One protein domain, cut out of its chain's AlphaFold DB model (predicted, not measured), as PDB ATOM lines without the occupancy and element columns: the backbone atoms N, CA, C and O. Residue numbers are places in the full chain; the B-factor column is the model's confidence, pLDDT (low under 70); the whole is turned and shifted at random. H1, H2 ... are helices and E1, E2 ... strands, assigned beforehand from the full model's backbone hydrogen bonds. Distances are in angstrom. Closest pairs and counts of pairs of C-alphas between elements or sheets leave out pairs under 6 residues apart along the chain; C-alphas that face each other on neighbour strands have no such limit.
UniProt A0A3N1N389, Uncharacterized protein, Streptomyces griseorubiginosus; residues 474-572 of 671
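What this domain is: This is residues 474 to 572 of the 671 residues of an uncharacterized protein of Streptomyces griseorubiginosus (UniProt A0A3N1N389). Two long helices, H2 and H3, form a hairpin, with H1 on one side of H3 and E1 on its other side. H5 packs on H2, and the tail folds back to E1 with residues 571 to 572. The 99 printed residues hold H1 H2 H3 E1 H4 H5, mostly helix: compact, radius of gyration of the C-alphas 13.9 A, spans 47 by 26 by 23 A.

How they stand to each other: Start at H1, residues 475 to 480; it touches H3, residues 510 to 533, with Ala 478 and Gly 526 the closest C-alphas, 4.1 A. H2, residues 483 to 503, touches H3 at a steep tilt of 41 degrees, opposite ways, the closest C-alphas being Trp 493 and Val 517, 5.8 A. E1, residues 543 to 546, pairs with no named strand; its residues 545 to 546 pair parallel with 571 to 572. H4, residues 550 to 553, is close but not clearly touching H2; H5, residues 555 to 560, touches residues 488 to 492 of H2 alone, closest C-alphas Ala 488 and Leu 559, 6.6 A. Every O i to N i+4 pair is within hydrogen-bond range in H1, H2, H3 and H5; H4 is too short for one.

Where its parts are: Find C-alpha 475 at (251.255, 196.858, 180.799), where H1 begins. H2 runs 30.5 A, H3 33.6 A. H5 ends at C-alpha 560, (236.339, 207.090, 196.326).

The domain as a whole: The printed part has no cut and no long link. Confidence is under 70 at residues 502 to 508 and 535 to 540.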
ATOM      1  N   LEU A 474     248.734 197.338 177.531       96.44
ATOM      2  CA  LEU A 474     248.677 198.476 178.444       96.44
ATOM      3  C   LEU A 474     249.576 198.265 179.674       96.44
ATOM      4  O   LEU A 474     249.473 199.008 180.652       96.44
ATOM      5  N   ALA A 475     250.434 197.242 179.658       94.06
ATOM      6  CA  ALA A 475     251.255 196.858 180.799       94.06
ATOM      7  C   ALA A 475     252.218 197.973 181.227       94.06
ATOM      8  O   ALA A 475     252.328 198.257 182.416       94.06
ATOM      9  N   GLU A 476     252.866 198.652 180.274       94.06
ATOM     10  CA  GLU A 476     253.797 199.746 180.576       94.06
ATOM     11  C   GLU A 476     253.085 200.916 181.264       94.06
ATOM     12  O   GLU A 476     253.559 201.448 182.274       94.06
ATOM     13  N   GLU A 477     251.919 201.312 180.749       94.62
ATOM     14  CA  GLU A 477     251.096 202.350 181.354       94.62
ATOM     15  C   GLU A 477     250.575 201.909 182.725       94.62
ATOM     16  O   GLU A 477     250.728 202.646 183.700       94.62
ATOM     17  N   ALA A 478     250.064 200.687 182.852       93.38
ATOM     18  CA  ALA A 478     249.595 200.162 184.126       93.38
ATOM     19  C   ALA A 478     250.713 200.139 185.183       93.38
ATOM     20  O   ALA A 478     250.515 200.639 186.289       93.38
ATOM     21  N   GLU A 479     251.902 199.623 184.863       93.62
ATOM     22  CA  GLU A 479     253.040 199.522 185.792       93.62
ATOM     23  C   GLU A 479     253.536 200.879 186.286       93.62
ATOM     24  O   GLU A 479     253.944 201.021 187.444       93.62
ATOM     25  N   SER A 480     253.482 201.874 185.409       93.62
ATOM     26  CA  SER A 480     253.933 203.227 185.701       93.62
ATOM     27  C   SER A 480     252.969 204.051 186.559       93.62
ATOM     28  O   SER A 480     253.367 205.086 187.095       93.62
ATOM     29  N   ALA A 481     251.728 203.586 186.718       92.88
ATOM     30  CA  ALA A 481     250.735 204.235 187.556       92.88
ATOM     31  C   ALA A 481     251.094 204.133 189.058       92.88
ATOM     32  O   ALA A 481     251.755 203.171 189.489       92.88
ATOM     33  N   PRO A 482     250.613 205.077 189.895       93.56
ATOM     34  CA  PRO A 482     250.843 205.057 191.337       93.56
ATOM     35  C   PRO A 482     250.473 203.713 191.975       93.56
ATOM     36  O   PRO A 482     249.434 203.123 191.673       93.56
ATOM     37  N   ILE A 483     251.317 203.239 192.897       93.38
ATOM     38  CA  ILE A 483     251.120 201.952 193.586       93.38
ATOM     39  C   ILE A 483     249.779 201.934 194.329       93.38
ATOM     40  O   ILE A 483     249.086 200.922 194.308       93.38
ATOM     41  N   GLU A 484     249.393 203.058 194.934       93.31
ATOM     42  CA  GLU A 484     248.124 203.211 195.653       93.31
ATOM     43  C   GLU A 484     246.919 202.995 194.730       93.31
ATOM     44  O   GLU A 484     246.000 202.257 195.080       93.31
ATOM     45  N   LEU A 485     246.951 203.573 193.522       92.81
ATOM     46  CA  LEU A 485     245.900 203.389 192.520       92.81
ATOM     47  C   LEU A 485     245.820 201.927 192.075       92.81
ATOM     48  O   LEU A 485     244.735 201.345 192.068       92.81
ATOM     49  N   ARG A 486     246.964 201.315 191.744       94.19
ATOM     50  CA  ARG A 486     247.021 199.902 191.343       94.19
ATOM     51  C   ARG A 486     246.482 198.971 192.422       94.19
ATOM     52  O   ARG A 486     245.675 198.098 192.116       94.19
ATOM     53  N   ALA A 487     246.900 199.170 193.670       93.12
ATOM     54  CA  ALA A 487     246.447 198.374 194.804       93.12
ATOM     55  C   ALA A 487     244.934 198.519 195.026       93.12
ATOM     56  O   ALA A 487     244.239 197.513 195.152       93.12
ATOM     57  N   ALA A 488     244.408 199.747 194.983       93.75
ATOM     58  CA  ALA A 488     242.979 199.990 195.155       93.75
ATOM     59  C   ALA A 488     242.139 199.345 194.038       93.75
ATOM     60  O   ALA A 488     241.125 198.709 194.321       93.75
ATOM     61  N   VAL A 489     242.563 199.454 192.772       93.25
ATOM     62  CA  VAL A 489     241.865 198.824 191.636       93.25
ATOM     63  C   VAL A 489     241.927 197.294 191.729       93.25
ATOM     64  O   VAL A 489     240.914 196.625 191.521       93.25
ATOM     65  N   GLN A 490     243.078 196.733 192.107       94.19
ATOM     66  CA  GLN A 490     243.248 195.297 192.343       94.19
ATOM     67  C   GLN A 490     242.297 194.777 193.434       94.19
ATOM     68  O   GLN A 490     241.703 193.712 193.266       94.19
ATOM     69  N   GLU A 491     242.130 195.505 194.539       92.69
ATOM     70  CA  GLU A 491     241.193 195.138 195.609       92.69
ATOM     71  C   GLU A 491     239.740 195.135 195.129       92.69
ATOM     72  O   GLU A 491     239.023 194.161 195.369       92.69
ATOM     73  N   VAL A 492     239.317 196.172 194.398       92.69
ATOM     74  CA  VAL A 492     237.959 196.257 193.832       92.69
ATOM     75  C   VAL A 492     237.658 195.045 192.956       92.69
ATOM     76  O   VAL A 492     236.613 194.403 193.108       92.69
ATOM     77  N   TRP A 493     238.583 194.694 192.063       92.62
ATOM     78  CA  TRP A 493     238.406 193.556 191.174       92.62
ATOM     79  C   TRP A 493     238.478 192.219 191.910       92.62
ATOM     80  O   TRP A 493     237.649 191.351 191.642       92.62
ATOM     81  N   ASN A 494     239.372 192.058 192.892       91.19
ATOM     82  CA  ASN A 494     239.401 190.873 193.755       91.19
ATOM     83  C   ASN A 494     238.043 190.657 194.448       91.19
ATOM     84  O   ASN A 494     237.473 189.568 194.369       91.19
ATOM     85  N   GLU A 495     237.482 191.699 195.071       90.12
ATOM     86  CA  GLU A 495     236.176 191.628 195.731       90.12
ATOM     87  C   GLU A 495     235.041 191.301 194.753       90.12
ATOM     88  O   GLU A 495     234.146 190.512 195.074       90.12
ATOM     89  N   ALA A 496     235.054 191.902 193.561       86.81
ATOM     90  CA  ALA A 496     234.065 191.633 192.521       86.81
ATOM     91  C   ALA A 496     234.093 190.164 192.084       86.81
ATOM     92  O   ALA A 496     233.055 189.495 192.036       86.81
ATOM     93  N   HIS A 497     235.289 189.648 191.817       84.94
ATOM     94  CA  HIS A 497     235.546 188.269 191.423       84.94
ATOM     95  C   HIS A 497     235.170 187.269 192.527       84.94
ATOM     96  O   HIS A 497     234.536 186.249 192.245       84.94
ATOM     97  N   GLU A 498     235.455 187.579 193.794       83.75
ATOM     98  CA  GLU A 498     234.989 186.781 194.933       83.75
ATOM     99  C   GLU A 498     233.460 186.751 195.047       83.75
ATOM    100  O   GLU A 498     232.877 185.678 195.230       83.75
ATOM    101  N   LYS A 499     232.794 187.911 194.942       83.00
ATOM    102  CA  LYS A 499     231.327 188.014 195.032       83.00
ATOM    103  C   LYS A 499     230.648 187.193 193.934       83.00
ATOM    104  O   LYS A 499     229.748 186.409 194.240       83.00
ATOM    105  N   ARG A 500     231.113 187.311 192.683       76.38
ATOM    106  CA  ARG A 500     230.587 186.555 191.528       76.38
ATOM    107  C   ARG A 500     230.697 185.043 191.735       76.38
ATOM    108  O   ARG A 500     229.757 184.309 191.442       76.38
ATOM    109  N   ARG A 501     231.824 184.563 192.271       73.38
ATOM    110  CA  ARG A 501     232.078 183.121 192.437       73.38
ATOM    111  C   ARG A 501     231.398 182.522 193.668       73.38
ATOM    112  O   ARG A 501     230.905 181.400 193.579       73.38
ATOM    113  N   LYS A 502     231.267 183.278 194.766       69.06
ATOM    114  CA  LYS A 502     230.467 182.869 195.940       69.06
ATOM    115  C   LYS A 502     229.001 182.611 195.572       69.06
ATOM    116  O   LYS A 502     228.399 181.684 196.100       69.06
ATOM    117  N   GLN A 503     228.444 183.376 194.632       61.38
ATOM    118  CA  GLN A 503     227.076 183.169 194.139       61.38
ATOM    119  C   GLN A 503     226.919 181.910 193.268       61.38
ATOM    120  O   GLN A 503     225.831 181.348 193.210       61.38
ATOM    121  N   GLN A 504     227.989 181.440 192.616       58.53
ATOM    122  CA  GLN A 504     227.949 180.300 191.690       58.53
ATOM    123  C   GLN A 504     228.272 178.943 192.342       58.53
ATOM    124  O   GLN A 504     228.280 177.931 191.646       58.53
ATOM    125  N   ASN A 505     228.525 178.899 193.658       54.06
ATOM    126  CA  ASN A 505     228.730 177.674 194.450       54.06
ATOM    127  C   ASN A 505     229.698 176.654 193.800       54.06
ATOM    128  O   ASN A 505     229.468 175.447 193.833       54.06
ATOM    129  N   THR A 506     230.749 177.155 193.145       56.72
ATOM    130  CA  THR A 506     231.732 176.353 192.403       56.72
ATOM    131  C   THR A 506     233.113 176.545 193.037       56.72
ATOM    132  O   THR A 506     233.507 177.687 193.277       56.72
ATOM    133  N   ASP A 507     233.855 175.461 193.288       56.56
ATOM    134  CA  ASP A 507     235.270 175.527 193.683       56.56
ATOM    135  C   ASP A 507     236.108 176.002 192.486       56.56
ATOM    136  O   ASP A 507     236.167 175.334 191.452       56.56
ATOM    137  N   TRP A 508     236.738 177.170 192.612       65.00
ATOM    138  CA  TRP A 508     237.596 177.760 191.581       65.00
ATOM    139  C   TRP A 508     239.044 177.845 192.055       65.00
ATOM    140  O   TRP A 508     239.310 178.135 193.219       65.00
ATOM    141  N   ASP A 509     239.978 177.658 191.121       75.31
ATOM    142  CA  ASP A 509     241.410 177.830 191.364       75.31
ATOM    143  C   ASP A 509     241.743 179.313 191.663       75.31
ATOM    144  O   ASP A 509     241.488 180.189 190.818       75.31
ATOM    145  N   PRO A 510     242.331 179.625 192.837       79.56
ATOM    146  CA  PRO A 510     242.791 180.971 193.174       79.56
ATOM    147  C   PRO A 510     243.754 181.571 192.140       79.56
ATOM    148  O   PRO A 510     243.706 182.778 191.900       79.56
ATOM    149  N   ALA A 511     244.576 180.754 191.474       82.31
ATOM    150  CA  ALA A 511     245.523 181.228 190.465       82.31
ATOM    151  C   ALA A 511     244.817 181.757 189.202       82.31
ATOM    152  O   ALA A 511     245.246 182.752 188.617       82.31
ATOM    153  N   ILE A 512     243.697 181.143 188.798       81.62
ATOM    154  CA  ILE A 512     242.878 181.629 187.673       81.62
ATOM    155  C   ILE A 512     242.225 182.965 188.034       81.62
ATOM    156  O   ILE A 512     242.190 183.874 187.208       81.62
ATOM    157  N   THR A 513     241.742 183.090 189.273       82.81
ATOM    158  CA  THR A 513     241.146 184.334 189.777       82.81
ATOM    159  C   THR A 513     242.147 185.482 189.738       82.81
ATOM    160  O   THR A 513     241.835 186.534 189.196       82.81
ATOM    161  N   GLN A 514     243.358 185.267 190.255       86.88
ATOM    162  CA  GLN A 514     244.409 186.285 190.242       86.88
ATOM    163  C   GLN A 514     244.776 186.722 188.823       86.88
ATOM    164  O   GLN A 514     245.007 187.904 188.594       86.88
ATOM    165  N   ARG A 515     244.788 185.785 187.868       89.69
ATOM    166  CA  ARG A 515     245.092 186.090 186.467       89.69
ATOM    167  C   ARG A 515     244.034 186.980 185.812       89.69
ATOM    168  O   ARG A 515     244.398 187.964 185.189       89.69
ATOM    169  N   LEU A 516     242.750 186.671 186.005       88.06
ATOM    170  CA  LEU A 516     241.649 187.503 185.497       88.06
ATOM    171  C   LEU A 516     241.690 188.906 186.104       88.06
ATOM    172  O   LEU A 516     241.581 189.897 185.396       88.06
ATOM    173  N   VAL A 517     241.950 188.994 187.412       91.56
ATOM    174  CA  VAL A 517     242.089 190.299 188.060       91.56
ATOM    175  C   VAL A 517     243.280 191.077 187.491       91.56
ATOM    176  O   VAL A 517     243.179 192.285 187.311       91.56
ATOM    177  N   ALA A 518     244.396 190.415 187.178       92.56
ATOM    178  CA  ALA A 518     245.542 191.083 186.563       92.56
ATOM    179  C   ALA A 518     245.188 191.697 185.196       92.56
ATOM    180  O   ALA A 518     245.612 192.818 184.921       92.56
ATOM    181  N   HIS A 519     244.376 191.017 184.379       93.12
ATOM    182  CA  HIS A 519     243.901 191.560 183.103       93.12
ATOM    183  C   HIS A 519     242.965 192.762 183.304       93.12
ATOM    184  O   HIS A 519     243.139 193.802 182.666       93.12
ATOM    185  N   ASP A 520     242.009 192.656 184.235       93.31
ATOM    186  CA  ASP A 520     241.104 193.755 184.589       93.31
ATOM    187  C   ASP A 520     241.881 194.992 185.076       93.31
ATOM    188  O   ASP A 520     241.560 196.132 184.721       93.31
ATOM    189  N   VAL A 521     242.934 194.772 185.871       94.19
ATOM    190  CA  VAL A 521     243.830 195.819 186.381       94.19
ATOM    191  C   VAL A 521     244.655 196.440 185.257       94.19
ATOM    192  O   VAL A 521     244.708 197.667 185.198       94.19
ATOM    193  N   GLU A 522     245.255 195.648 184.360       95.44
ATOM    194  CA  GLU A 522     246.002 196.161 183.200       95.44
ATOM    195  C   GLU A 522     245.123 197.104 182.369       95.44
ATOM    196  O   GLU A 522     245.491 198.259 182.145       95.44
ATOM    197  N   ASN A 523     243.926 196.652 181.983       93.50
ATOM    198  CA  ASN A 523     243.014 197.442 181.157       93.50
ATOM    199  C   ASN A 523     242.535 198.707 181.874       93.50
ATOM    200  O   ASN A 523     242.563 199.807 181.320       93.50
ATOM    201  N   THR A 524     242.097 198.563 183.124       93.38
ATOM    202  CA  THR A 524     241.516 199.676 183.876       93.38
ATOM    203  C   THR A 524     242.572 200.729 184.211       93.38
ATOM    204  O   THR A 524     242.385 201.912 183.922       93.38
ATOM    205  N   VAL A 525     243.686 200.314 184.821       94.81
ATOM    206  CA  VAL A 525     244.751 201.231 185.246       94.81
ATOM    207  C   VAL A 525     245.473 201.802 184.035       94.81
ATOM    208  O   VAL A 525     245.729 203.003 184.011       94.81
ATOM    209  N   GLY A 526     245.754 200.987 183.018       94.56
ATOM    210  CA  GLY A 526     246.439 201.435 181.812       94.56
ATOM    211  C   GLY A 526     245.692 202.555 181.092       94.56
ATOM    212  O   GLY A 526     246.292 203.574 180.754       94.56
ATOM    213  N   VAL A 527     244.366 202.444 180.935       92.31
ATOM    214  CA  VAL A 527     243.567 203.526 180.330       92.31
ATOM    215  C   VAL A 527     243.496 204.758 181.240       92.31
ATOM    216  O   VAL A 527     243.571 205.883 180.738       92.31
ATOM    217  N   ILE A 528     243.386 204.590 182.565       91.06
ATOM    218  CA  ILE A 528     243.439 205.721 183.512       91.06
ATOM    219  C   ILE A 528     244.774 206.465 183.387       91.06
ATOM    220  O   ILE A 528     244.785 207.694 183.330       91.06
ATOM    221  N   GLU A 529     245.889 205.744 183.288       91.75
ATOM    222  CA  GLU A 529     247.216 206.346 183.166       91.75
ATOM    223  C   GLU A 529     247.442 206.982 181.784       91.75
ATOM    224  O   GLU A 529     248.007 208.071 181.674       91.75
ATOM    225  N   LEU A 530     246.915 206.396 180.705       89.75
ATOM    226  CA  LEU A 530     246.898 207.062 179.399       89.75
ATOM    227  C   LEU A 530     246.143 208.398 179.449       89.75
ATOM    228  O   LEU A 530     246.563 209.369 178.812       89.75
ATOM    229  N   ARG A 531     245.050 208.468 180.214       85.38
ATOM    230  CA  ARG A 531     244.282 209.703 180.431       85.38
ATOM    231  C   ARG A 531     244.965 210.700 181.358       85.38
ATOM    232  O   ARG A 531     244.673 211.881 181.231       85.38
ATOM    233  N   SER A 532     245.801 210.255 182.295       83.56
ATOM    234  CA  SER A 532     246.514 211.148 183.219       83.56
ATOM    235  C   SER A 532     247.697 211.831 182.519       83.56
ATOM    236  O   SER A 532     247.923 213.028 182.690       83.56
ATOM    237  N   ARG A 533     248.423 211.080 181.678       82.62
ATOM    238  CA  ARG A 533     249.614 211.536 180.937       82.62
ATOM    239  C   ARG A 533     249.298 212.484 179.801       82.62
ATOM    240  O   ARG A 533     250.069 213.393 179.500       82.62
ATOM    241  N   ASN A 534     248.187 212.231 179.131       72.50
ATOM    242  CA  ASN A 534     247.693 213.118 178.102       72.50
ATOM    243  C   ASN A 534     246.779 214.111 178.794       72.50
ATOM    244  O   ASN A 534     245.786 213.691 179.375       72.50
ATOM    245  N   ALA A 535     247.116 215.404 178.744       55.25
ATOM    246  CA  ALA A 535     246.255 216.439 179.300       55.25
ATOM    247  C   ALA A 535     244.814 216.152 178.871       55.25
ATOM    248  O   ALA A 535     244.558 215.974 177.673       55.25
ATOM    249  N   SER A 536     243.901 216.065 179.842       54.53
ATOM    250  CA  SER A 536     242.484 216.066 179.523       54.53
ATOM    251  C   SER A 536     242.277 217.265 178.612       54.53
ATOM    252  O   SER A 536     242.575 218.410 178.968       54.53
ATOM    253  N   SER A 537     241.854 217.000 177.375       49.72
ATOM    254  CA  SER A 537     241.365 218.087 176.549       49.72
ATOM    255  C   SER A 537     240.296 218.784 177.394       49.72
ATOM    256  O   SER A 537     239.569 218.090 178.117       49.72
ATOM    257  N   PRO A 538     240.122 220.111 177.308       37.53
ATOM    258  CA  PRO A 538     239.005 220.808 177.955       37.53
ATOM    259  C   PRO A 538     237.606 220.235 177.611       37.53
ATOM    260  O   PRO A 538     236.598 220.820 177.991       37.53
ATOM    261  N   MET A 539     237.543 219.166 176.800       49.41
ATOM    262  CA  MET A 539     236.447 218.704 175.962       49.41
ATOM    263  C   MET A 539     236.300 217.161 175.920       49.41
ATOM    264  O   MET A 539     235.544 216.673 175.087       49.41
ATOM    265  N   GLY A 540     237.006 216.392 176.770       59.66
ATOM    266  CA  GLY A 540     236.828 214.929 176.914       59.66
ATOM    267  C   GLY A 540     238.120 214.093 176.899       59.66
ATOM    268  O   GLY A 540     239.223 214.621 176.739       59.66
ATOM    269  N   HIS A 541     237.986 212.769 177.072       70.31
ATOM    270  CA  HIS A 541     239.098 211.806 177.014       70.31
ATOM    271  C   HIS A 541     239.226 211.160 175.626       70.31
ATOM    272  O   HIS A 541     238.224 210.797 175.018       70.31
ATOM    273  N   LYS A 542     240.465 210.961 175.154       78.31
ATOM    274  CA  LYS A 542     240.782 210.253 173.896       78.31
ATOM    275  C   LYS A 542     240.760 208.724 174.040       78.31
ATOM    276  O   LYS A 542     240.458 208.013 173.087       78.31
ATOM    277  N   TYR A 543     241.104 208.239 175.231       86.94
ATOM    278  CA  TYR A 543     241.321 206.822 175.520       86.94
ATOM    279  C   TYR A 543     240.140 206.261 176.307       86.94
ATOM    280  O   TYR A 543     239.784 206.836 177.339       86.94
ATOM    281  N   TRP A 544     239.540 205.161 175.861       88.81
ATOM    282  CA  TRP A 544     238.373 204.548 176.514       88.81
ATOM    283  C   TRP A 544     238.517 203.035 176.636       88.81
ATOM    284  O   TRP A 544     239.101 202.400 175.766       88.81
ATOM    285  N   LEU A 545     237.940 202.472 177.699       91.75
ATOM    286  CA  LEU A 545     237.698 201.038 177.842       91.75
ATOM    287  C   LEU A 545     236.230 200.742 177.502       91.75
ATOM    288  O   LEU A 545     235.326 201.133 178.237       91.75
ATOM    289  N   VAL A 546     235.969 200.066 176.390       90.69
ATOM    290  CA  VAL A 546     234.623 199.681 175.968       90.69
ATOM    291  C   VAL A 546     234.250 198.356 176.617       90.69
ATOM    292  O   VAL A 546     234.804 197.316 176.270       90.69
ATOM    293  N   THR A 547     233.312 198.391 177.560       87.38
ATOM    294  CA  THR A 547     232.910 197.223 178.358       87.38
ATOM    295  C   THR A 547     231.430 197.286 178.724       87.38
ATOM    296  O   THR A 547     230.787 198.339 178.671       87.38
ATOM    297  N   LEU A 548     230.884 196.137 179.107       80.38
ATOM    298  CA  LEU A 548     229.564 195.988 179.714       80.38
ATOM    299  C   LEU A 548     229.651 195.652 181.211       80.38
ATOM    300  O   LEU A 548     228.623 195.464 181.860       80.38
ATOM    301  N   ASP A 549     230.854 195.574 181.785       81.25
ATOM    302  CA  ASP A 549     231.032 195.195 183.183       81.25
ATOM    303  C   ASP A 549     230.576 196.312 184.142       81.25
ATOM    304  O   ASP A 549     231.212 197.362 184.281       81.25
ATOM    305  N   LYS A 550     229.488 196.054 184.881       80.62
ATOM    306  CA  LYS A 550     228.909 196.974 185.881       80.62
ATOM    307  C   LYS A 550     229.898 197.405 186.976       80.62
ATOM    308  O   LYS A 550     229.711 198.458 187.588       80.62
ATOM    309  N   VAL A 551     230.913 196.597 187.290       85.31
ATOM    310  CA  VAL A 551     231.952 196.951 188.274       85.31
ATOM    311  C   VAL A 551     232.836 198.059 187.722       85.31
ATOM    312  O   VAL A 551     233.088 199.033 188.428       85.31
ATOM    313  N   ALA A 552     233.205 197.977 186.445       85.88
ATOM    314  CA  ALA A 552     234.024 198.986 185.793       85.88
ATOM    315  C   ALA A 552     233.297 200.349 185.715       85.88
ATOM    316  O   ALA A 552     233.890 201.389 186.007       85.88
ATOM    317  N   PHE A 553     231.981 200.370 185.463       82.00
ATOM    318  CA  PHE A 553     231.176 201.607 185.534       82.00
ATOM    319  C   PHE A 553     231.116 202.216 186.944       82.00
ATOM    320  O   PHE A 553     231.146 203.436 187.091       82.00
ATOM    321  N   ARG A 554     231.090 201.393 188.000       84.56
ATOM    322  CA  ARG A 554     231.054 201.865 189.401       84.56
ATOM    323  C   ARG A 554     232.427 202.145 190.002       84.56
ATOM    324  O   ARG A 554     232.510 202.538 191.165       84.56
ATOM    325  N   LEU A 555     233.495 201.991 189.223       86.75
ATOM    326  CA  LEU A 555     234.865 202.062 189.713       86.75
ATOM    327  C   LEU A 555     235.169 203.367 190.456       86.75
ATOM    328  O   LEU A 555     235.760 203.321 191.525       86.75
ATOM    329  N   LYS A 556     234.727 204.527 189.948       86.00
ATOM    330  CA  LYS A 556     234.947 205.815 190.631       86.00
ATOM    331  C   LYS A 556     234.373 205.807 192.052       86.00
ATOM    332  O   LYS A 556     235.035 206.242 192.990       86.00
ATOM    333  N   TRP A 557     233.150 205.302 192.211       85.94
ATOM    334  CA  TRP A 557     232.487 205.207 193.511       85.94
ATOM    335  C   TRP A 557     233.226 204.233 194.435       85.94
ATOM    336  O   TRP A 557     233.551 204.587 195.566       85.94
ATOM    337  N   GLU A 558     233.590 203.056 193.927       87.81
ATOM    338  CA  GLU A 558     234.374 202.066 194.672       87.81
ATOM    339  C   GLU A 558     235.733 202.631 195.125       87.81
ATOM    340  O   GLU A 558     236.124 202.491 196.288       87.81
ATOM    341  N   LEU A 559     236.440 203.341 194.243       88.81
ATOM    342  CA  LEU A 559     237.734 203.953 194.536       88.81
ATOM    343  C   LEU A 559     237.629 205.160 195.472       88.81
ATOM    344  O   LEU A 559     238.553 205.388 196.245       88.81
ATOM    345  N   SER A 560     236.520 205.905 195.464       87.94
ATOM    346  CA  SER A 560     236.339 207.090 196.326       87.94
ATOM    347  C   SER A 560     236.384 206.781 197.826       87.94
ATOM    348  O   SER A 560     236.678 207.655 198.633       87.94
ATOM    349  N   SER A 561     236.130 205.524 198.201       87.69
ATOM    350  CA  SER A 561     236.264 205.040 199.580       87.69
ATOM    351  C   SER A 561     237.689 204.611 199.956       87.69
ATOM    352  O   SER A 561     237.985 204.448 201.138       87.69
ATOM    353  N   ARG A 562     238.564 204.421 198.959       88.38
ATOM    354  CA  ARG A 562     239.912 203.841 199.091       88.38
ATOM    355  C   ARG A 562     241.024 204.852 198.790       88.38
ATOM    356  O   ARG A 562     242.134 204.704 199.290       88.38
ATOM    357  N   LEU A 563     240.732 205.876 197.990       89.25
ATOM    358  CA  LEU A 563     241.671 206.904 197.547       89.25
ATOM    359  C   LEU A 563     241.182 208.296 197.960       89.25
ATOM    360  O   LEU A 563     239.991 208.585 197.890       89.25
ATOM    361  N   ASN A 564     242.120 209.177 198.322       81.38
ATOM    362  CA  ASN A 564     241.812 210.582 198.624       81.38
ATOM    363  C   ASN A 564     241.270 211.328 197.394       81.38
ATOM    364  O   ASN A 564     240.383 212.168 197.522       81.38
ATOM    365  N   GLU A 565     241.797 211.013 196.209       85.06
ATOM    366  CA  GLU A 565     241.353 211.561 194.930       85.06
ATOM    367  C   GLU A 565     241.156 210.405 193.943       85.06
ATOM    368  O   GLU A 565     242.109 209.851 193.396       85.06
ATOM    369  N   ALA A 566     239.902 209.980 193.775       85.00
ATOM    370  CA  ALA A 566     239.562 208.879 192.884       85.00
ATOM    371  C   ALA A 566     239.448 209.368 191.428       85.00
ATOM    372  O   ALA A 566     238.692 210.313 191.166       85.00
ATOM    373  N   PRO A 567     240.133 208.716 190.468       84.62
ATOM    374  CA  PRO A 567     240.009 209.069 189.061       84.62
ATOM    375  C   PRO A 567     238.595 208.786 188.533       84.62
ATOM    376  O   PRO A 567     237.869 207.924 189.039       84.62
ATOM    377  N   SER A 568     238.207 209.500 187.475       80.69
ATOM    378  CA  SER A 568     237.006 209.184 186.694       80.69
ATOM    379  C   SER A 568     237.095 207.771 186.116       80.69
ATOM    380  O   SER A 568     238.175 207.354 185.690       80.69
ATOM    381  N   SER A 569     235.965 207.065 186.025       82.81
ATOM    382  CA  SER A 569     235.959 205.737 185.407       82.81
ATOM    383  C   SER A 569     236.386 205.808 183.925       82.81
ATOM    384  O   SER A 569     235.913 206.690 183.199       82.81
ATOM    385  N   PRO A 570     237.276 204.910 183.451       86.06
ATOM    386  CA  PRO A 570     237.789 204.937 182.083       86.06
ATOM    387  C   PRO A 570     236.821 204.371 181.031       86.06
ATOM    388  O   PRO A 570     237.198 204.238 179.865       86.06
ATOM    389  N   VAL A 571     235.601 203.997 181.421       86.69
ATOM    390  CA  VAL A 571     234.761 203.102 180.619       86.69
ATOM    391  C   VAL A 571     233.752 203.798 179.722       86.69
ATOM    392  O   VAL A 571     233.305 204.900 180.019       86.69
ATOM    393  N   LEU A 572     233.352 203.113 178.653       84.38
ATOM    394  CA  LEU A 572     232.312 203.503 177.705       84.38
ATOM    395  C   LEU A 572     231.450 202.275 177.367       84.38
ATOM    396  O   LEU A 572     231.975 201.178 177.203       84.38
TER     397      LEU A 572